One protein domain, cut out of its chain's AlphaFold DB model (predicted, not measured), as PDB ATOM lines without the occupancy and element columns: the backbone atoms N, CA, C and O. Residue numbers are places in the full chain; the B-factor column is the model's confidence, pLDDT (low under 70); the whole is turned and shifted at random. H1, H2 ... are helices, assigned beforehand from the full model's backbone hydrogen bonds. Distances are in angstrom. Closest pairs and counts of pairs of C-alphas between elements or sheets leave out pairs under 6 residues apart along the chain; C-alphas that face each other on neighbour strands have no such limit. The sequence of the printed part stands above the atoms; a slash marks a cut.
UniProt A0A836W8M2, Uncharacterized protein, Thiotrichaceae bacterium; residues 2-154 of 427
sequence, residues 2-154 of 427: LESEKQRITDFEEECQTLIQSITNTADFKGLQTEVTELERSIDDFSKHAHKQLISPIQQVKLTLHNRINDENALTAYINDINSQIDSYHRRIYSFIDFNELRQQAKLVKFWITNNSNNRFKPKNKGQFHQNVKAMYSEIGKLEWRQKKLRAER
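What this domain is: This is residues 2 to 154 of the 427 residues of an uncharacterized protein of Thiotrichaceae bacterium (UniProt A0A836W8M2). Two three-helix bundles are joined end to end at an angle, as the two arms of a wide V: H4, H5 and the longest helix, H6, make one arm, and H1, H2 and H3 make the other. Within each bundle the helices run side by side, up and down, and the two arms meet at the corner where the start of H2 packs on the last part of H5. The printed part has 153 residues with six named helices, H1 to H6 in chain order, and no named strand; its class is all helix. The whole is loose, with a radius of gyration of the C-alphas of 20.6 A, and spans 72 by 36 by 19 A, only just flat.

How they stand to each other: Start at H6, residues 123 to 154. It touches H5, residues 99 to 114, at a shallow tilt of 9 degrees, opposite ways; look for the closest C-alphas at Ala 106 and Val 133, 6.2 A apart. With residues 132 to 143 alone, H6 touches H4, residues 72 to 91, the same way at 17 degrees, a shallow tilt; the closest C-alphas, His 90 and Leu 143, are 6.6 A apart. Now go to Phe 29 in H2, residues 29 to 45: its C-alpha is 7.3 A from that of Trp 112, the closest pair where H2 touches H5 at a steep tilt of 64 degrees. H2 forms a hairpin with H3, residues 48 to 69; their closest C-alphas, Ile 43 and His 51, are 6.3 A apart. H3 touches H1, residues 2 to 25, the same way at a shallow tilt of 4 degrees, closest at the C-alphas of Ile 20 and Val 61, 5.6 A. H1 and H2 only just touch, with 3 pairs of C-alphas within 8 A. H1 and H6 are apart. Every O i to N i+4 pair is within hydrogen-bond range in H1, H4, H5 and H6, against 11 of 13 in H2 and 14 of 18 in H3.

Where its parts are: Find C-alpha 123 at (-12.270, 22.323, 0.015); from there H6 runs 46.5 A to C-alpha 154 at (14.708, 21.561, -37.909). H5 measures 22.4 A, H4 28.8 A and H2 25.2 A. H3, 31.1 A, has a kink of 31 degrees near residue 55. H1 begins at C-alpha 2, (14.684, -16.515, 22.855), and measures 35.3 A.

The domain as a whole: The two C-alphas farthest apart, Leu 2 and Glu 153, are 72.6 A apart. The printed part has no cut, and no link is long. Look for pLDDT under 70 at residue 2 and residues 117 to 120; the mean of the printed part is 85.9.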
ATOM      1  N   LEU A   2      14.936 -17.915  22.468       65.56
ATOM      2  CA  LEU A   2      14.684 -16.515  22.855       65.56
ATOM      3  C   LEU A   2      15.654 -15.478  22.237       65.56
ATOM      4  O   LEU A   2      15.200 -14.412  21.844       65.56
ATOM      5  N   GLU A   3      16.951 -15.780  22.089       76.69
ATOM      6  CA  GLU A   3      17.926 -14.859  21.454       76.69
ATOM      7  C   GLU A   3      17.591 -14.544  19.986       76.69
ATOM      8  O   GLU A   3      17.638 -13.396  19.555       76.69
ATOM      9  N   SER A   4      17.224 -15.571  19.211       81.69
ATOM     10  CA  SER A   4      16.937 -15.428  17.778       81.69
ATOM     11  C   SER A   4      15.653 -14.637  17.532       81.69
ATOM     12  O   SER A   4      15.562 -13.911  16.547       81.69
ATOM     13  N   GLU A   5      14.671 -14.763  18.424       82.31
ATOM     14  CA  GLU A   5      13.422 -14.011  18.342       82.31
ATOM     15  C   GLU A   5      13.626 -12.538  18.727       82.31
ATOM     16  O   GLU A   5      13.120 -11.659  18.036       82.31
ATOM     17  N   LYS A   6      14.452 -12.254  19.745       83.06
ATOM     18  CA  LYS A   6      14.858 -10.881  20.100       83.06
ATOM     19  C   LYS A   6      15.606 -10.173  18.968       83.06
ATOM     20  O   LYS A   6      15.332  -9.004  18.705       83.06
ATOM     21  N   GLN A   7      16.505 -10.877  18.275       87.31
ATOM     22  CA  GLN A   7      17.218 -10.303  17.132       87.31
ATOM     23  C   GLN A   7      16.254  -9.948  15.992       87.31
ATOM     24  O   GLN A   7      16.282  -8.825  15.506       87.31
ATOM     25  N   ARG A   8      15.332 -10.853  15.632       86.50
ATOM     26  CA  ARG A   8      14.328 -10.590  14.582       86.50
ATOM     27  C   ARG A   8      13.404  -9.412  14.911       86.50
ATOM     28  O   ARG A   8      12.990  -8.708  14.000       86.50
ATOM     29  N   ILE A   9      13.064  -9.212  16.188       85.12
ATOM     30  CA  ILE A   9      12.292  -8.042  16.646       85.12
ATOM     31  C   ILE A   9      13.103  -6.756  16.444       85.12
ATOM     32  O   ILE A   9      12.570  -5.778  15.934       85.12
ATOM     33  N   THR A  10      14.393  -6.780  16.782       88.06
ATOM     34  CA  THR A  10      15.293  -5.625  16.627       88.06
ATOM     35  C   THR A  10      15.465  -5.245  15.154       88.06
ATOM     36  O   THR A  10      15.315  -4.079  14.798       88.06
ATOM     37  N   ASP A  11      15.702  -6.231  14.283       87.94
ATOM     38  CA  ASP A  11      15.841  -6.014  12.836       87.94
ATOM     39  C   ASP A  11      14.561  -5.389  12.241       87.94
ATOM     40  O   ASP A  11      14.621  -4.464  11.429       87.94
ATOM     41  N   PHE A  12      13.388  -5.845  12.693       90.19
ATOM     42  CA  PHE A  12      12.094  -5.302  12.278       90.19
ATOM     43  C   PHE A  12      11.883  -3.850  12.743       90.19
ATOM     44  O   PHE A  12      11.345  -3.015  12.010       90.19
ATOM     45  N   GLU A  13      12.299  -3.523  13.968       87.44
ATOM     46  CA  GLU A  13      12.251  -2.152  14.481       87.44
ATOM     47  C   GLU A  13      13.172  -1.218  13.682       87.44
ATOM     48  O   GLU A  13      12.764  -0.100  13.350       87.44
ATOM     49  N   GLU A  14      14.372  -1.673  13.305       90.00
ATOM     50  CA  GLU A  14      15.275  -0.927  12.417       90.00
ATOM     51  C   GLU A  14      14.668  -0.706  11.023       90.00
ATOM     52  O   GLU A  14      14.781   0.392  10.462       90.00
ATOM     53  N   GLU A  15      13.976  -1.705  10.474       88.94
ATOM     54  CA  GLU A  15      13.261  -1.585   9.201       88.94
ATOM     55  C   GLU A  15      12.134  -0.541   9.287       88.94
ATOM     56  O   GLU A  15      12.028   0.339   8.428       88.94
ATOM     57  N   CYS A  16      11.362  -0.538  10.382       86.44
ATOM     58  CA  CYS A  16      10.344   0.483  10.643       86.44
ATOM     59  C   CYS A  16      10.940   1.897  10.741       86.44
ATOM     60  O   CYS A  16      10.380   2.841  10.176       86.44
ATOM     61  N   GLN A  17      12.078   2.070  11.425       87.50
ATOM     62  CA  GLN A  17      12.757   3.371  11.518       87.50
ATOM     63  C   GLN A  17      13.291   3.837  10.160       87.50
ATOM     64  O   GLN A  17      13.135   5.004   9.789       87.50
ATOM     65  N   THR A  18      13.860   2.915   9.383       88.06
ATOM     66  CA  THR A  18      14.317   3.189   8.016       88.06
ATOM     67  C   THR A  18      13.150   3.644   7.140       88.06
ATOM     68  O   THR A  18      13.266   4.634   6.415       88.06
ATOM     69  N   LEU A  19      11.990   2.994   7.264       86.19
ATOM     70  CA  LEU A  19      10.795   3.375   6.524       86.19
ATOM     71  C   LEU A  19      10.237   4.740   6.958       86.19
ATOM     72  O   LEU A  19       9.853   5.534   6.101       86.19
ATOM     73  N   ILE A  20      10.246   5.074   8.253       84.75
ATOM     74  CA  ILE A  20       9.880   6.418   8.750       84.75
ATOM     75  C   ILE A  20      10.774   7.493   8.118       84.75
ATOM     76  O   ILE A  20      10.287   8.538   7.664       84.75
ATOM     77  N   GLN A  21      12.078   7.232   8.034       84.62
ATOM     78  CA  GLN A  21      13.013   8.152   7.397       84.62
ATOM     79  C   GLN A  21      12.718   8.307   5.897       84.62
ATOM     80  O   GLN A  21      12.706   9.431   5.387       84.62
ATOM     81  N   SER A  22      12.408   7.209   5.204       83.94
ATOM     82  CA  SER A  22      11.987   7.217   3.798       83.94
ATOM     83  C   SER A  22      10.690   8.000   3.584       83.94
ATOM     84  O   SER A  22      10.650   8.853   2.700       83.94
ATOM     85  N   ILE A  23       9.670   7.809   4.432       83.31
ATOM     86  CA  ILE A  23       8.398   8.563   4.411       83.31
ATOM     87  C   ILE A  23       8.635  10.073   4.470       83.31
ATOM     88  O   ILE A  23       7.948  10.848   3.804       83.31
ATOM     89  N   THR A  24       9.620  10.498   5.256       77.19
ATOM     90  CA  THR A  24       9.940  11.919   5.429       77.19
ATOM     91  C   THR A  24      10.624  12.503   4.185       77.19
ATOM     92  O   THR A  24      10.431  13.677   3.860       77.19
ATOM     93  N   ASN A  25      11.369  11.670   3.452       78.31
ATOM     94  CA  ASN A  25      12.267  12.087   2.376       78.31
ATOM     95  C   ASN A  25      11.719  11.868   0.956       78.31
ATOM     96  O   ASN A  25      12.256  12.451   0.015       78.31
ATOM     97  N   THR A  26      10.679  11.052   0.771       78.69
ATOM     98  CA  THR A  26      10.130  10.729  -0.558       78.69
ATOM     99  C   THR A  26       8.712  11.269  -0.772       78.69
ATOM    100  O   THR A  26       7.976  11.563   0.170       78.69
ATOM    101  N   ALA A  27       8.337  11.407  -2.045       70.38
ATOM    102  CA  ALA A  27       6.991  11.761  -2.495       70.38
ATOM    103  C   ALA A  27       6.214  10.551  -3.061       70.38
ATOM    104  O   ALA A  27       5.046  10.693  -3.438       70.38
ATOM    105  N   ASP A  28       6.830   9.361  -3.132       78.56
ATOM    106  CA  ASP A  28       6.164   8.137  -3.600       78.56
ATOM    107  C   ASP A  28       5.355   7.458  -2.486       78.56
ATOM    108  O   ASP A  28       5.692   6.398  -1.962       78.56
ATOM    109  N   PHE A  29       4.230   8.075  -2.133       76.12
ATOM    110  CA  PHE A  29       3.329   7.529  -1.119       76.12
ATOM    111  C   PHE A  29       2.682   6.210  -1.524       76.12
ATOM    112  O   PHE A  29       2.206   5.489  -0.654       76.12
ATOM    113  N   LYS A  30       2.637   5.884  -2.821       74.50
ATOM    114  CA  LYS A  30       2.054   4.624  -3.277       74.50
ATOM    115  C   LYS A  30       3.007   3.466  -2.990       74.50
ATOM    116  O   LYS A  30       2.553   2.475  -2.426       74.50
ATOM    117  N   GLY A  31       4.289   3.614  -3.334       79.62
ATOM    118  CA  GLY A  31       5.331   2.645  -2.984       79.62
ATOM    119  C   GLY A  31       5.409   2.432  -1.473       79.62
ATOM    120  O   GLY A  31       5.251   1.312  -0.999       79.62
ATOM    121  N   LEU A  32       5.470   3.528  -0.711       81.69
ATOM    122  CA  LEU A  32       5.488   3.473   0.753       81.69
ATOM    123  C   LEU A  32       4.248   2.797   1.349       81.69
ATOM    124  O   LEU A  32       4.350   2.071   2.328       81.69
ATOM    125  N   GLN A  33       3.057   3.021   0.790       81.56
ATOM    126  CA  GLN A  33       1.838   2.386   1.295       81.56
ATOM    127  C   GLN A  33       1.838   0.869   1.046       81.56
ATOM    128  O   GLN A  33       1.311   0.115   1.868       81.56
ATOM    129  N   THR A  34       2.444   0.415  -0.055       84.75
ATOM    130  CA  THR A  34       2.690  -1.010  -0.308       84.75
ATOM    131  C   THR A  34       3.687  -1.579   0.701       84.75
ATOM    132  O   THR A  34       3.355  -2.572   1.337       84.75
ATOM    133  N   GLU A  35       4.815  -0.905   0.935       84.50
ATOM    134  CA  GLU A  35       5.828  -1.318   1.925       84.50
ATOM    135  C   GLU A  35       5.248  -1.403   3.344       84.50
ATOM    136  O   GLU A  35       5.451  -2.391   4.045       84.50
ATOM    137  N   VAL A  36       4.422  -0.430   3.755       84.94
ATOM    138  CA  VAL A  36       3.702  -0.496   5.038       84.94
ATOM    139  C   VAL A  36       2.775  -1.710   5.092       84.94
ATOM    140  O   VAL A  36       2.718  -2.383   6.113       84.94
ATOM    141  N   THR A  37       2.053  -2.015   4.010       84.62
ATOM    142  CA  THR A  37       1.142  -3.174   3.968       84.62
ATOM    143  C   THR A  37       1.908  -4.501   4.031       84.62
ATOM    144  O   THR A  37       1.421  -5.469   4.612       84.62
ATOM    145  N   GLU A  38       3.096  -4.565   3.432       85.56
ATOM    146  CA  GLU A  38       3.977  -5.735   3.498       85.56
ATOM    147  C   GLU A  38       4.559  -5.920   4.901       85.56
ATOM    148  O   GLU A  38       4.477  -7.024   5.441       85.56
ATOM    149  N   LEU A  39       5.012  -4.837   5.541       84.94
ATOM    150  CA  LEU A  39       5.423  -4.851   6.949       84.94
ATOM    151  C   LEU A  39       4.300  -5.346   7.862       84.94
ATOM    152  O   LEU A  39       4.537  -6.182   8.730       84.94
ATOM    153  N   GLU A  40       3.063  -4.899   7.639       83.88
ATOM    154  CA  GLU A  40       1.911  -5.377   8.409       83.88
ATOM    155  C   GLU A  40       1.669  -6.872   8.273       83.88
ATOM    156  O   GLU A  40       1.395  -7.532   9.269       83.88
ATOM    157  N   ARG A  41       1.788  -7.416   7.059       84.69
ATOM    158  CA  ARG A  41       1.637  -8.861   6.841       84.69
ATOM    159  C   ARG A  41       2.754  -9.649   7.507       84.69
ATOM    160  O   ARG A  41       2.496 -10.715   8.047       84.69
ATOM    161  N   SER A  42       3.977  -9.124   7.496       83.12
ATOM    162  CA  SER A  42       5.128  -9.814   8.085       83.12
ATOM    163  C   SER A  42       5.040  -9.962   9.610       83.12
ATOM    164  O   SER A  42       5.657 -10.863  10.171       83.12
ATOM    165  N   ILE A  43       4.225  -9.145  10.294       82.38
ATOM    166  CA  ILE A  43       3.958  -9.297  11.732       82.38
ATOM    167  C   ILE A  43       3.239 -10.618  12.054       82.38
ATOM    168  O   ILE A  43       3.413 -11.157  13.153       82.38
ATOM    169  N   ASP A  44       2.451 -11.160  11.122       80.62
ATOM    170  CA  ASP A  44       1.735 -12.423  11.333       80.62
ATOM    171  C   ASP A  44       2.697 -13.625  11.451       80.62
ATOM    172  O   ASP A  44       2.333 -14.649  12.033       80.62
ATOM    173  N   ASP A  45       3.951 -13.471  11.006       79.31
ATOM    174  CA  ASP A  45       5.014 -14.482  11.097       79.31
ATOM    175  C   ASP A  45       5.740 -14.501  12.464       79.31
ATOM    176  O   ASP A  45       6.681 -15.280  12.673       79.31
ATOM    177  N   PHE A  46       5.337 -13.642  13.408       80.12
ATOM    178  CA  PHE A  46       5.921 -13.529  14.750       80.12
ATOM    179  C   PHE A  46       5.033 -14.158  15.838       80.12
ATOM    180  O   PHE A  46       3.817 -14.300  15.695       80.12
ATOM    181  N   SER A  47       5.624 -14.534  16.983       77.25
ATOM    182  CA  SER A  47       4.845 -15.062  18.111       77.25
ATOM    183  C   SER A  47       3.869 -14.022  18.669       77.25
ATOM    184  O   SER A  47       4.091 -12.815  18.584       77.25
ATOM    185  N   LYS A  48       2.805 -14.470  19.352       76.38
ATOM    186  CA  LYS A  48       1.820 -13.571  19.994       76.38
ATOM    187  C   LYS A  48       2.441 -12.575  20.985       76.38
ATOM    188  O   LYS A  48       1.852 -11.524  21.235       76.38
ATOM    189  N   HIS A  49       3.582 -12.916  21.592       70.19
ATOM    190  CA  HIS A  49       4.294 -12.026  22.507       70.19
ATOM    191  C   HIS A  49       5.033 -10.919  21.740       70.19
ATOM    192  O   HIS A  49       4.847  -9.746  22.056       70.19
ATOM    193  N   ALA A  50       5.771 -11.283  20.687       75.06
ATOM    194  CA  ALA A  50       6.435 -10.348  19.780       75.06
ATOM    195  C   ALA A  50       5.428  -9.436  19.055       75.06
ATOM    196  O   ALA A  50       5.627  -8.231  18.964       75.06
ATOM    197  N   HIS A  51       4.274  -9.973  18.658       78.31
ATOM    198  CA  HIS A  51       3.195  -9.228  18.009       78.31
ATOM    199  C   HIS A  51       2.738  -8.006  18.833       78.31
ATOM    200  O   HIS A  51       2.541  -6.923  18.290       78.31
ATOM    201  N   LYS A  52       2.633  -8.128  20.167       80.31
ATOM    202  CA  LYS A  52       2.281  -6.992  21.043       80.31
ATOM    203  C   LYS A  52       3.350  -5.897  21.070       80.31
ATOM    204  O   LYS A  52       2.997  -4.738  21.257       80.31
ATOM    205  N   GLN A  53       4.621  -6.263  20.911       80.62
ATOM    206  CA  GLN A  53       5.740  -5.319  20.881       80.62
ATOM    207  C   GLN A  53       5.816  -4.605  19.520       80.62
ATOM    208  O   GLN A  53       5.976  -3.390  19.472       80.62
ATOM    209  N   LEU A  54       5.574  -5.333  18.424       83.06
ATOM    210  CA  LEU A  54       5.715  -4.835  17.050       83.06
ATOM    211  C   LEU A  54       4.537  -3.982  16.537       83.06
ATOM    212  O   LEU A  54       4.692  -3.220  15.581       83.06
ATOM    213  N   ILE A  55       3.368  -4.036  17.190       85.19
ATOM    214  CA  ILE A  55       2.211  -3.192  16.835       85.19
ATOM    215  C   ILE A  55       2.540  -1.695  16.946       85.19
ATOM    216  O   ILE A  55       2.108  -0.906  16.101       85.19
ATOM    217  N   SER A  56       3.282  -1.278  17.978       87.44
ATOM    218  CA  SER A  56       3.541   0.146  18.220       87.44
ATOM    219  C   SER A  56       4.440   0.784  17.145       87.44
ATOM    220  O   SER A  56       4.058   1.850  16.650       87.44
ATOM    221  N   PRO A  57       5.563   0.167  16.721       84.69
ATOM    222  CA  PRO A  57       6.358   0.640  15.585       84.69
ATOM    223  C   PRO A  57       5.548   0.795  14.291       84.69
ATOM    224  O   PRO A  57       5.595   1.855  13.665       84.69
ATOM    225  N   ILE A  58       4.725  -0.193  13.918       86.75
ATOM    226  CA  ILE A  58       3.868  -0.084  12.722       86.75
ATOM    227  C   ILE A  58       2.870   1.065  12.845       86.75
ATOM    228  O   ILE A  58       2.659   1.815  11.889       86.75
ATOM    229  N   GLN A  59       2.236   1.228  14.008       87.38
ATOM    230  CA  GLN A  59       1.312   2.340  14.225       87.38
ATOM    231  C   GLN A  59       2.020   3.690  14.068       87.38
ATOM    232  O   GLN A  59       1.444   4.611  13.484       87.38
ATOM    233  N   GLN A  60       3.274   3.798  14.511       86.38
ATOM    234  CA  GLN A  60       4.093   4.991  14.319       86.38
ATOM    235  C   GLN A  60       4.421   5.234  12.838       86.38
ATOM    236  O   GLN A  60       4.274   6.365  12.364       86.38
ATOM    237  N   VAL A  61       4.790   4.196  12.079       84.88
ATOM    238  CA  VAL A  61       5.002   4.277  10.621       84.88
ATOM    239  C   VAL A  61       3.727   4.764   9.924       84.88
ATOM    240  O   VAL A  61       3.759   5.734   9.163       84.88
ATOM    241  N   LYS A  62       2.576   4.158  10.237       85.19
ATOM    242  CA  LYS A  62       1.266   4.553   9.697       85.19
ATOM    243  C   LYS A  62       0.899   5.987  10.033       85.19
ATOM    244  O   LYS A  62       0.414   6.707   9.162       85.19
ATOM    245  N   LEU A  63       1.115   6.402  11.278       86.12
ATOM    246  CA  LEU A  63       0.838   7.764  11.721       86.12
ATOM    247  C   LEU A  63       1.729   8.766  10.985       86.12
ATOM    248  O   LEU A  63       1.240   9.798  10.537       86.12
ATOM    249  N   THR A  64       3.010   8.442  10.804       84.75
ATOM    250  CA  THR A  64       3.970   9.269  10.060       84.75
ATOM    251  C   THR A  64       3.552   9.396   8.596       84.75
ATOM    252  O   THR A  64       3.430  10.513   8.093       84.75
ATOM    253  N   LEU A  65       3.236   8.277   7.934       83.31
ATOM    254  CA  LEU A  65       2.727   8.263   6.561       83.31
ATOM    255  C   LEU A  65       1.436   9.081   6.445       83.31
ATOM    256  O   LEU A  65       1.294   9.903   5.544       83.31
ATOM    257  N   HIS A  66       0.512   8.912   7.391       83.44
ATOM    258  CA  HIS A  66      -0.738   9.661   7.426       83.44
ATOM    259  C   HIS A  66      -0.506  11.165   7.616       83.44
ATOM    260  O   HIS A  66      -1.103  11.972   6.906       83.44
ATOM    261  N   ASN A  67       0.363  11.565   8.545       84.06
ATOM    262  CA  ASN A  67       0.700  12.969   8.779       84.06
ATOM    263  C   ASN A  67       1.332  13.593   7.537       84.06
ATOM    264  O   ASN A  67       0.937  14.685   7.136       84.06
ATOM    265  N   ARG A  68       2.233  12.862   6.875       82.44
ATOM    266  CA  ARG A  68       2.882  13.319   5.651       82.44
ATOM    267  C   ARG A  68       1.909  13.440   4.479       82.44
ATOM    268  O   ARG A  68       1.926  14.449   3.783       82.44
ATOM    269  N   ILE A  69       1.000  12.478   4.299       81.19
ATOM    270  CA  ILE A  69      -0.059  12.554   3.279       81.19
ATOM    271  C   ILE A  69      -0.967  13.781   3.499       81.19
ATOM    272  O   ILE A  69      -1.505  14.344   2.546       81.19
ATOM    273  N   ASN A  70      -1.116  14.234   4.742       81.69
ATOM    274  CA  ASN A  70      -1.911  15.412   5.081       81.69
ATOM    275  C   ASN A  70      -1.110  16.728   5.129       81.69
ATOM    276  O   ASN A  70      -1.694  17.764   5.445       81.69
ATOM    277  N   ASP A  71       0.187  16.716   4.816       86.50
ATOM    278  CA  ASP A  71       1.044  17.903   4.829       86.50
ATOM    279  C   ASP A  71       0.833  18.751   3.563       86.50
ATOM    280  O   ASP A  71       1.373  18.485   2.485       86.50
ATOM    281  N   GLU A  72       0.016  19.794   3.701       86.19
ATOM    282  CA  GLU A  72      -0.328  20.703   2.608       86.19
ATOM    283  C   GLU A  72       0.880  21.505   2.093       86.19
ATOM    284  O   GLU A  72       0.993  21.772   0.891       86.19
ATOM    285  N   ASN A  73       1.806  21.868   2.984       87.56
ATOM    286  CA  ASN A  73       2.987  22.650   2.626       87.56
ATOM    287  C   ASN A  73       3.946  21.812   1.782       87.56
ATOM    288  O   ASN A  73       4.478  22.300   0.786       87.56
ATOM    289  N   ALA A  74       4.115  20.537   2.135       85.81
ATOM    290  CA  ALA A  74       4.930  19.609   1.362       85.81
ATOM    291  C   ALA A  74       4.361  19.346  -0.034       85.81
ATOM    292  O   ALA A  74       5.105  19.395  -1.015       85.81
ATOM    293  N   LEU A  75       3.045  19.133  -0.141       88.25
ATOM    294  CA  LEU A  75       2.375  18.987  -1.435       88.25
ATOM    295  C   LEU A  75       2.548  20.249  -2.293       88.25
ATOM    296  O   LEU A  75       2.852  20.155  -3.481       88.25
ATOM    297  N   THR A  76       2.397  21.430  -1.691       89.56
ATOM    298  CA  THR A  76       2.576  22.715  -2.383       89.56
ATOM    299  C   THR A  76       4.015  22.905  -2.863       89.56
ATOM    300  O   THR A  76       4.227  23.287  -4.013       89.56
ATOM    301  N   ALA A  77       5.008  22.594  -2.025       88.81
ATOM    302  CA  ALA A  77       6.418  22.650  -2.402       88.81
ATOM    303  C   ALA A  77       6.726  21.706  -3.574       88.81
ATOM    304  O   ALA A  77       7.368  22.117  -4.538       88.81
ATOM    305  N   TYR A  78       6.199  20.480  -3.539       90.81
ATOM    306  CA  TYR A  78       6.393  19.501  -4.608       90.81
ATOM    307  C   TYR A  78       5.727  19.925  -5.926       90.81
ATOM    308  O   TYR A  78       6.323  19.818  -6.996       90.81
ATOM    309  N   ILE A  79       4.517  20.491  -5.863       92.50
ATOM    310  CA  ILE A  79       3.840  21.083  -7.026       92.50
ATOM    311  C   ILE A  79       4.679  22.212  -7.640       92.50
ATOM    312  O   ILE A  79       4.812  22.285  -8.863       92.50
ATOM    313  N   ASN A  80       5.244  23.086  -6.807       93.12
ATOM    314  CA  ASN A  80       6.070  24.204  -7.263       93.12
ATOM    315  C   ASN A  80       7.386  23.738  -7.893       93.12
ATOM    316  O   ASN A  80       7.829  24.344  -8.870       93.12
ATOM    317  N   ASP A  81       7.985  22.664  -7.378       93.62
ATOM    318  CA  ASP A  81       9.175  22.056  -7.973       93.62
ATOM    319  C   ASP A  81       8.876  21.515  -9.378       93.62
ATOM    320  O   ASP A  81       9.528  21.913 -10.343       93.62
ATOM    321  N   ILE A  82       7.802  20.730  -9.535       93.44
ATOM    322  CA  ILE A  82       7.370  20.214 -10.847       93.44
ATOM    323  C   ILE A  82       7.098  21.363 -11.829       93.44
ATOM    324  O   ILE A  82       7.543  21.320 -12.977       93.44
ATOM    325  N   ASN A  83       6.402  22.419 -11.396       93.81
ATOM    326  CA  ASN A  83       6.147  23.587 -12.244       93.81
ATOM    327  C   ASN A  83       7.451  24.302 -12.643       93.81
ATOM    328  O   ASN A  83       7.625  24.663 -13.804       93.81
ATOM    329  N   SER A  84       8.404  24.432 -11.718       94.38
ATOM    330  CA  SER A  84       9.722  25.015 -12.002       94.38
ATOM    331  C   SER A  84      10.514  24.173 -13.011       94.38
ATOM    332  O   SER A  84      11.190  24.724 -13.887       94.38
ATOM    333  N   GLN A  85      10.403  22.841 -12.937       94.38
ATOM    334  CA  GLN A  85      10.973  21.927 -13.929       94.38
ATOM    335  C   GLN A  85      10.315  22.118 -15.306       94.38
ATOM    336  O   GLN A  85      11.024  22.280 -16.300       94.38
ATOM    337  N   ILE A  86       8.979  22.183 -15.374       94.12
ATOM    338  CA  ILE A  86       8.215  22.468 -16.605       94.12
ATOM    339  C   ILE A  86       8.666  23.797 -17.239       94.12
ATOM    340  O   ILE A  86       8.967  23.842 -18.435       94.12
ATOM    341  N   ASP A  87       8.808  24.862 -16.448       93.56
ATOM    342  CA  ASP A  87       9.273  26.174 -16.921       93.56
ATOM    343  C   ASP A  87      10.734  26.150 -17.400       93.56
ATOM    344  O   ASP A  87      11.116  26.818 -18.369       93.56
ATOM    345  N   SER A  88      11.587  25.367 -16.737       94.50
ATOM    346  CA  SER A  88      12.957  25.109 -17.189       94.50
ATOM    347  C   SER A  88      12.971  24.403 -18.551       94.50
ATOM    348  O   SER A  88      13.708  24.808 -19.458       94.50
ATOM    349  N   TYR A  89      12.095  23.415 -18.752       95.19
ATOM    350  CA  TYR A  89      11.963  22.703 -20.022       95.19
ATOM    351  C   TYR A  89      11.397  23.567 -21.150       95.19
ATOM    352  O   TYR A  89      11.861  23.450 -22.285       95.19
ATOM    353  N   HIS A  90      10.490  24.505 -20.858       90.19
ATOM    354  CA  HIS A  90      10.053  25.511 -21.840       90.19
ATOM    355  C   HIS A  90      11.224  26.349 -22.362       90.19
ATOM    356  O   HIS A  90      11.305  26.618 -23.563       90.19
ATOM    357  N   ARG A  91      12.164  26.723 -21.482       91.25
ATOM    358  CA  ARG A  91      13.384  27.464 -21.855       91.25
ATOM    359  C   ARG A  91      14.394  26.600 -22.609       91.25
ATOM    360  O   ARG A  91      15.130  27.105 -23.451       91.25
ATOM    361  N   ARG A  92      14.414  25.293 -22.343       91.56
ATOM    362  CA  ARG A  92      15.355  24.324 -22.923       91.56
ATOM    363  C   ARG A  92      14.672  23.345 -23.880       91.56
ATOM    364  O   ARG A  92      15.055  22.188 -23.955       91.56
ATOM    365  N   ILE A  93      13.704  23.808 -24.670       89.69
ATOM    366  CA  ILE A  93      12.840  22.937 -25.489       89.69
ATOM    367  C   ILE A  93      13.595  22.006 -26.464       89.69
ATOM    368  O   ILE A  93      13.073  20.972 -26.878       89.69
ATOM    369  N   TYR A  94      14.837  22.348 -26.821       82.94
ATOM    370  CA  TYR A  94      15.702  21.543 -27.687       82.94
ATOM    371  C   TYR A  94      16.497  20.443 -26.967       82.94
ATOM    372  O   TYR A  94      17.048  19.579 -27.647       82.94
ATOM    373  N   SER A  95      16.581  20.450 -25.633       87.00
ATOM    374  CA  SER A  95      17.255  19.384 -24.888       87.00
ATOM    375  C   SER A  95      16.384  18.134 -24.779       87.00
ATOM    376  O   SER A  95      15.196  18.140 -25.103       87.00
ATOM    377  N   PHE A  96      16.978  17.033 -24.319       88.31
ATOM    378  CA  PHE A  96      16.202  15.875 -23.889       88.31
ATOM    379  C   PHE A  96      15.252  16.279 -22.748       88.31
ATOM    380  O   PHE A  96      15.645  17.047 -21.868       88.31
ATOM    381  N   ILE A  97      14.004  15.807 -22.814       91.12
ATOM    382  CA  ILE A  97      12.968  15.998 -21.794       91.12
ATOM    383  C   ILE A  97      12.344  14.626 -21.554       91.12
ATOM    384  O   ILE A  97      11.845  14.011 -22.501       91.12
ATOM    385  N   ASP A  98      12.358  14.155 -20.310       93.94
ATOM    386  CA  ASP A  98      11.658  12.930 -19.933       93.94
ATOM    387  C   ASP A  98      10.186  13.241 -19.618       93.94
ATOM    388  O   ASP A  98       9.787  13.540 -18.490       93.94
ATOM    389  N   PHE A  99       9.344  13.194 -20.652       93.88
ATOM    390  CA  PHE A  99       7.904  13.399 -20.485       93.88
ATOM    391  C   PHE A  99       7.230  12.291 -19.669       93.88
ATOM    392  O   PHE A  99       6.157  12.523 -19.107       93.88
ATOM    393  N   ASN A 100       7.820  11.092 -19.601       93.56
ATOM    394  CA  ASN A 100       7.267  10.013 -18.791       93.56
ATOM    395  C   ASN A 100       7.461  10.328 -17.314       93.56
ATOM    396  O   ASN A 100       6.496  10.229 -16.557       93.56
ATOM    397  N   GLU A 101       8.654  10.774 -16.926       92.88
ATOM    398  CA  GLU A 101       8.954  11.205 -15.562       92.88
ATOM    399  C   GLU A 101       8.011  12.329 -15.106       92.88
ATOM    400  O   GLU A 101       7.313  12.172 -14.104       92.88
ATOM    401  N   LEU A 102       7.872  13.403 -15.896       93.50
ATOM    402  CA  LEU A 102       6.960  14.514 -15.581       93.50
ATOM    403  C   LEU A 102       5.507  14.053 -15.395       93.50
ATOM    404  O   LEU A 102       4.802  14.493 -14.482       93.50
ATOM    405  N   ARG A 103       5.033  13.133 -16.246       94.25
ATOM    406  CA  ARG A 103       3.685  12.559 -16.110       94.25
ATOM    407  C   ARG A 103       3.565  11.697 -14.858       94.25
ATOM    408  O   ARG A 103       2.506  11.714 -14.237       94.25
ATOM    409  N   GLN A 104       4.597  10.940 -14.483       90.94
ATOM    410  CA  GLN A 104       4.584  10.151 -13.248       90.94
ATOM    411  C   GLN A 104       4.547  11.052 -12.013       90.94
ATOM    412  O   GLN A 104       3.709  10.840 -11.141       90.94
ATOM    413  N   GLN A 105       5.344  12.117 -11.982       90.56
ATOM    414  CA  GLN A 105       5.301  13.112 -10.909       90.56
ATOM    415  C   GLN A 105       3.902  13.749 -10.790       90.56
ATOM    416  O   GLN A 105       3.322  13.778  -9.704       90.56
ATOM    417  N   ALA A 106       3.279  14.141 -11.909       92.38
ATOM    418  CA  ALA A 106       1.903  14.651 -11.913       92.38
ATOM    419  C   ALA A 106       0.860  13.605 -11.453       92.38
ATOM    420  O   ALA A 106      -0.142  13.952 -10.817       92.38
ATOM    421  N   LYS A 107       1.067  12.308 -11.745       91.31
ATOM    422  CA  LYS A 107       0.235  11.211 -11.206       91.31
ATOM    423  C   LYS A 107       0.390  11.074  -9.695       91.31
ATOM    424  O   LYS A 107      -0.623  10.876  -9.029       91.31
ATOM    425  N   LEU A 108       1.606  11.204  -9.163       87.62
ATOM    426  CA  LEU A 108       1.861  11.161  -7.721       87.62
ATOM    427  C   LEU A 108       1.144  12.304  -7.000       87.62
ATOM    428  O   LEU A 108       0.432  12.055  -6.032       87.62
ATOM    429  N   VAL A 109       1.206  13.528  -7.534       89.06
ATOM    430  CA  VAL A 109       0.432  14.668  -7.009       89.06
ATOM    431  C   VAL A 109      -1.069  14.349  -7.007       89.06
ATOM    432  O   VAL A 109      -1.747  14.524  -5.995       89.06
ATOM    433  N   LYS A 110      -1.606  13.811  -8.111       90.62
ATOM    434  CA  LYS A 110      -3.020  13.404  -8.194       90.62
ATOM    435  C   LYS A 110      -3.385  12.338  -7.153       90.62
ATOM    436  O   LYS A 110      -4.460  12.417  -6.553       90.62
ATOM    437  N   PHE A 111      -2.514  11.354  -6.949       86.06
ATOM    438  CA  PHE A 111      -2.689  10.296  -5.955       86.06
ATOM    439  C   PHE A 111      -2.720  10.881  -4.542       86.06
ATOM    440  O   PHE A 111      -3.647  10.595  -3.788       86.06
ATOM    441  N   TRP A 112      -1.780  11.773  -4.226       86.06
ATOM    442  CA  TRP A 112      -1.685  12.461  -2.940       86.06
ATOM    443  C   TRP A 112      -2.966  13.246  -2.614       86.06
ATOM    444  O   TRP A 112      -3.512  13.139  -1.517       86.06
ATOM    445  N   ILE A 113      -3.523  13.956  -3.601       85.94
ATOM    446  CA  ILE A 113      -4.786  14.691  -3.438       85.94
ATOM    447  C   ILE A 113      -5.983  13.740  -3.245       85.94
ATOM    448  O   ILE A 113      -6.891  14.037  -2.463       85.94
ATOM    449  N   THR A 114      -6.010  12.614  -3.967       83.94
ATOM    450  CA  THR A 114      -7.113  11.635  -3.914       83.94
ATOM    451  C   THR A 114      -7.142  10.882  -2.585       83.94
ATOM    452  O   THR A 114      -8.214  10.694  -2.018       83.94
ATOM    453  N   ASN A 115      -5.971  10.501  -2.068       78.31
ATOM    454  CA  ASN A 115      -5.827   9.704  -0.846       78.31
ATOM    455  C   ASN A 115      -5.769  10.520   0.445       78.31
ATOM    456  O   ASN A 115      -5.504   9.968   1.513       78.31
ATOM    457  N   ASN A 116      -6.076  11.818   0.384       76.31
ATOM    458  CA  ASN A 116      -6.393  12.585   1.580       76.31
ATOM    459  C   ASN A 116      -7.748  12.100   2.145       76.31
ATOM    460  O   ASN A 116      -8.810  12.651   1.848       76.31
ATOM    461  N   SER A 117      -7.696  11.011   2.916       55.97
ATOM    462  CA  SER A 117      -8.835  10.194   3.354       55.97
ATOM    463  C   SER A 117      -9.792  10.889   4.324       55.97
ATOM    464  O   SER A 117     -10.917  10.434   4.494       55.97
ATOM    465  N   ASN A 118      -9.390  12.017   4.913       62.00
ATOM    466  CA  ASN A 118     -10.156  12.704   5.954       62.00
ATOM    467  C   ASN A 118     -10.690  14.082   5.529       62.00
ATOM    468  O   ASN A 118     -11.122  14.844   6.390       62.00
ATOM    469  N   ASN A 119     -10.638  14.441   4.234       62.47
ATOM    470  CA  ASN A 119     -11.011  15.788   3.759       62.47
ATOM    471  C   ASN A 119     -10.310  16.910   4.563       62.47
ATOM    472  O   ASN A 119     -10.861  17.992   4.762       62.47
ATOM    473  N   ARG A 120      -9.086  16.650   5.047       67.19
ATOM    474  CA  ARG A 120      -8.345  17.588   5.905       67.19
ATOM    475  C   ARG A 120      -7.827  18.786   5.126       67.19
ATOM    476  O   ARG A 120      -7.685  19.864   5.696       67.19
ATOM    477  N   PHE A 121      -7.607  18.628   3.822       76.44
ATOM    478  CA  PHE A 121      -7.441  19.785   2.952       76.44
ATOM    479  C   PHE A 121      -8.751  20.561   2.884       76.44
ATOM    480  O   PHE A 121      -9.794  20.013   2.516       76.44
ATOM    481  N   LYS A 122      -8.679  21.863   3.177       76.62
ATOM    482  CA  LYS A 122      -9.814  22.770   2.993       76.62
ATOM    483  C   LYS A 122     -10.356  22.600   1.562       76.62
ATOM    484  O   LYS A 122      -9.551  22.559   0.625       76.62
ATOM    485  N   PRO A 123     -11.687  22.552   1.343       74.44
ATOM    486  CA  PRO A 123     -12.270  22.323   0.015       74.44
ATOM    487  C   PRO A 123     -11.721  23.254  -1.075       74.44
ATOM    488  O   PRO A 123     -11.462  22.820  -2.197       74.44
ATOM    489  N   LYS A 124     -11.464  24.520  -0.716       78.69
ATOM    490  CA  LYS A 124     -10.835  25.526  -1.584       78.69
ATOM    491  C   LYS A 124      -9.446  25.090  -2.078       78.69
ATOM    492  O   LYS A 124      -9.174  25.171  -3.273       78.69
ATOM    493  N   ASN A 125      -8.610  24.564  -1.186       83.69
ATOM    494  CA  ASN A 125      -7.237  24.153  -1.488       83.69
ATOM    495  C   ASN A 125      -7.233  22.855  -2.310       83.69
ATOM    496  O   ASN A 125      -6.520  22.743  -3.303       83.69
ATOM    497  N   LYS A 126      -8.133  21.912  -1.997       82.56
ATOM    498  CA  LYS A 126      -8.330  20.689  -2.798       82.56
ATOM    499  C   LYS A 126      -8.734  21.006  -4.243       82.56
ATOM    500  O   LYS A 126      -8.235  20.363  -5.169       82.56
ATOM    501  N   GLY A 127      -9.611  21.995  -4.441       85.75
ATOM    502  CA  GLY A 127      -9.982  22.495  -5.767       85.75
ATOM    503  C   GLY A 127      -8.789  23.087  -6.523       85.75
ATOM    504  O   GLY A 127      -8.557  22.726  -7.676       85.75
ATOM    505  N   GLN A 128      -7.990  23.917  -5.847       89.75
ATOM    506  CA  GLN A 128      -6.774  24.508  -6.407       89.75
ATOM    507  C   GLN A 128      -5.738  23.444  -6.804       89.75
ATOM    508  O   GLN A 128      -5.214  23.486  -7.914       89.75
ATOM    509  N   PHE A 129      -5.494  22.430  -5.971       90.38
ATOM    510  CA  PHE A 129      -4.555  21.356  -6.309       90.38
ATOM    511  C   PHE A 129      -5.006  20.531  -7.521       90.38
ATOM    512  O   PHE A 129      -4.194  20.215  -8.389       90.38
ATOM    513  N   HIS A 130      -6.303  20.232  -7.644       89.56
ATOM    514  CA  HIS A 130      -6.830  19.579  -8.848       89.56
ATOM    515  C   HIS A 130      -6.654  20.442 -10.102       89.56
ATOM    516  O   HIS A 130      -6.359  19.908 -11.172       89.56
ATOM    517  N   GLN A 131      -6.840  21.760  -9.987       92.38
ATOM    518  CA  GLN A 131      -6.585  22.691 -11.086       92.38
ATOM    519  C   GLN A 131      -5.100  22.706 -11.467       92.38
ATOM    520  O   GLN A 131      -4.798  22.599 -12.653       92.38
ATOM    521  N   ASN A 132      -4.189  22.722 -10.489       92.06
ATOM    522  CA  ASN A 132      -2.746  22.660 -10.731       92.06
ATOM    523  C   ASN A 132      -2.346  21.377 -11.468       92.06
ATOM    524  O   ASN A 132      -1.645  21.446 -12.469       92.06
ATOM    525  N   VAL A 133      -2.852  20.211 -11.054       93.12
ATOM    526  CA  VAL A 133      -2.589  18.943 -11.761       93.12
ATOM    527  C   VAL A 133      -3.110  18.982 -13.200       93.12
ATOM    528  O   VAL A 133      -2.421  18.547 -14.121       93.12
ATOM    529  N   LYS A 134      -4.321  19.513 -13.425       93.81
ATOM    530  CA  LYS A 134      -4.857  19.682 -14.786       93.81
ATOM    531  C   LYS A 134      -3.970  20.608 -15.624       93.81
ATOM    532  O   LYS A 134      -3.702  20.290 -16.782       93.81
ATOM    533  N   ALA A 135      -3.503  21.711 -15.039       93.94
ATOM    534  CA  ALA A 135      -2.582  22.637 -15.685       93.94
ATOM    535  C   ALA A 135      -1.250  21.951 -16.026       93.94
ATOM    536  O   ALA A 135      -0.819  22.045 -17.169       93.94
ATOM    537  N   MET A 136      -0.670  21.163 -15.112       95.06
ATOM    538  CA  MET A 136       0.552  20.384 -15.359       95.06
ATOM    539  C   MET A 136       0.409  19.452 -16.562       95.06
ATOM    540  O   MET A 136       1.234  19.498 -17.467       95.06
ATOM    541  N   TYR A 137      -0.650  18.636 -16.627       96.06
ATOM    542  CA  TYR A 137      -0.868  17.758 -17.785       96.06
ATOM    543  C   TYR A 137      -1.037  18.543 -19.089       96.06
ATOM    544  O   TYR A 137      -0.535  18.115 -20.129       96.06
ATOM    545  N   SER A 138      -1.730  19.684 -19.039       96.12
ATOM    546  CA  SER A 138      -1.883  20.561 -20.200       96.12
ATOM    547  C   SER A 138      -0.535  21.120 -20.659       96.12
ATOM    548  O   SER A 138      -0.219  21.037 -21.846       96.12
ATOM    549  N   GLU A 139       0.285  21.624 -19.738       95.69
ATOM    550  CA  GLU A 139       1.608  22.176 -20.037       95.69
ATOM    551  C   GLU A 139       2.589  21.111 -20.532       95.69
ATOM    552  O   GLU A 139       3.279  21.341 -21.523       95.69
ATOM    553  N   ILE A 140       2.587  19.914 -19.939       95.25
ATOM    554  CA  ILE A 140       3.356  18.763 -20.434       95.25
ATOM    555  C   ILE A 140       2.962  18.443 -21.884       95.25
ATOM    556  O   ILE A 140       3.833  18.276 -22.736       95.25
ATOM    557  N   GLY A 141       1.660  18.406 -22.193       94.62
ATOM    558  CA  GLY A 141       1.176  18.158 -23.554       94.62
ATOM    559  C   GLY A 141       1.577  19.254 -24.549       94.62
ATOM    560  O   GLY A 141       1.995  18.954 -25.669       94.62
ATOM    561  N   LYS A 142       1.510  20.530 -24.142       95.56
ATOM    562  CA  LYS A 142       1.978  21.664 -24.961       95.56
ATOM    563  C   LYS A 142       3.482  21.593 -25.215       95.56
ATOM    564  O   LYS A 142       3.908  21.819 -26.346       95.56
ATOM    565  N   LEU A 143       4.276  21.279 -24.190       94.56
ATOM    566  CA  LEU A 143       5.725  21.101 -24.292       94.56
ATOM    567  C   LEU A 143       6.089  19.988 -25.272       94.56
ATOM    568  O   LEU A 143       6.910  20.200 -26.161       94.56
ATOM    569  N   GLU A 144       5.453  18.827 -25.144       94.31
ATOM    570  CA  GLU A 144       5.673  17.677 -26.021       94.31
ATOM    571  C   GLU A 144       5.335  18.013 -27.476       94.31
ATOM    572  O   GLU A 144       6.148  17.795 -28.379       94.31
ATOM    573  N   TRP A 145       4.171  18.626 -27.707       95.19
ATOM    574  CA  TRP A 145       3.773  19.077 -29.037       95.19
ATOM    575  C   TRP A 145       4.761  20.096 -29.614       95.19
ATOM    576  O   TRP A 145       5.203  19.956 -30.756       95.19
ATOM    577  N   ARG A 146       5.158  21.098 -28.819       93.69
ATOM    578  CA  ARG A 146       6.090  22.150 -29.237       93.69
ATOM    579  C   ARG A 146       7.465  21.576 -29.565       93.69
ATOM    580  O   ARG A 146       8.031  21.927 -30.597       93.69
ATOM    581  N   GLN A 147       7.991  20.681 -28.731       93.44
ATOM    582  CA  GLN A 147       9.268  20.020 -28.986       93.44
ATOM    583  C   GLN A 147       9.204  19.181 -30.264       93.44
ATOM    584  O   GLN A 147      10.095  19.286 -31.107       93.44
ATOM    585  N   LYS A 148       8.146  18.381 -30.436       90.75
ATOM    586  CA  LYS A 148       7.947  17.566 -31.640       90.75
ATOM    587  C   LYS A 148       7.889  18.433 -32.898       90.75
ATOM    588  O   LYS A 148       8.584  18.139 -33.867       90.75
ATOM    589  N   LYS A 149       7.119  19.524 -32.862       92.50
ATOM    590  CA  LYS A 149       7.006  20.485 -33.966       92.50
ATOM    591  C   LYS A 149       8.362  21.103 -34.323       92.50
ATOM    592  O   LYS A 149       8.772  21.034 -35.475       92.50
ATOM    593  N   LEU A 150       9.089  21.631 -33.338       89.44
ATOM    594  CA  LEU A 150      10.394  22.264 -33.563       89.44
ATOM    595  C   LEU A 150      11.454  21.281 -34.081       89.44
ATOM    596  O   LEU A 150      12.304  21.656 -34.891       89.44
ATOM    597  N   ARG A 151      11.424  20.023 -33.626       87.38
ATOM    598  CA  ARG A 151      12.303  18.963 -34.145       87.38
ATOM    599  C   ARG A 151      11.982  18.637 -35.603       87.38
ATOM    600  O   ARG A 151      12.910  18.540 -36.400       87.38
ATOM    601  N   ALA A 152      10.702  18.535 -35.956       87.38
ATOM    602  CA  ALA A 152      10.277  18.301 -37.334       87.38
ATOM    603  C   ALA A 152      10.670  19.461 -38.267       87.38
ATOM    604  O   ALA A 152      11.184  19.222 -39.360       87.38
ATOM    605  N   GLU A 153      10.498  20.711 -37.828       89.44
ATOM    606  CA  GLU A 153      10.918  21.903 -38.580       89.44
ATOM    607  C   GLU A 153      12.435  21.913 -38.821       89.44
ATOM    608  O   GLU A 153      12.873  22.050 -39.964       89.44
ATOM    609  N   ARG A 154      13.244  21.669 -37.775       87.06
ATOM    610  CA  ARG A 154      14.708  21.561 -37.909       87.06
ATOM    611  C   ARG A 154      15.131  20.423 -38.830       87.06
ATOM    612  O   ARG A 154      16.013  20.629 -39.655       87.06
TER     613      ARG A 154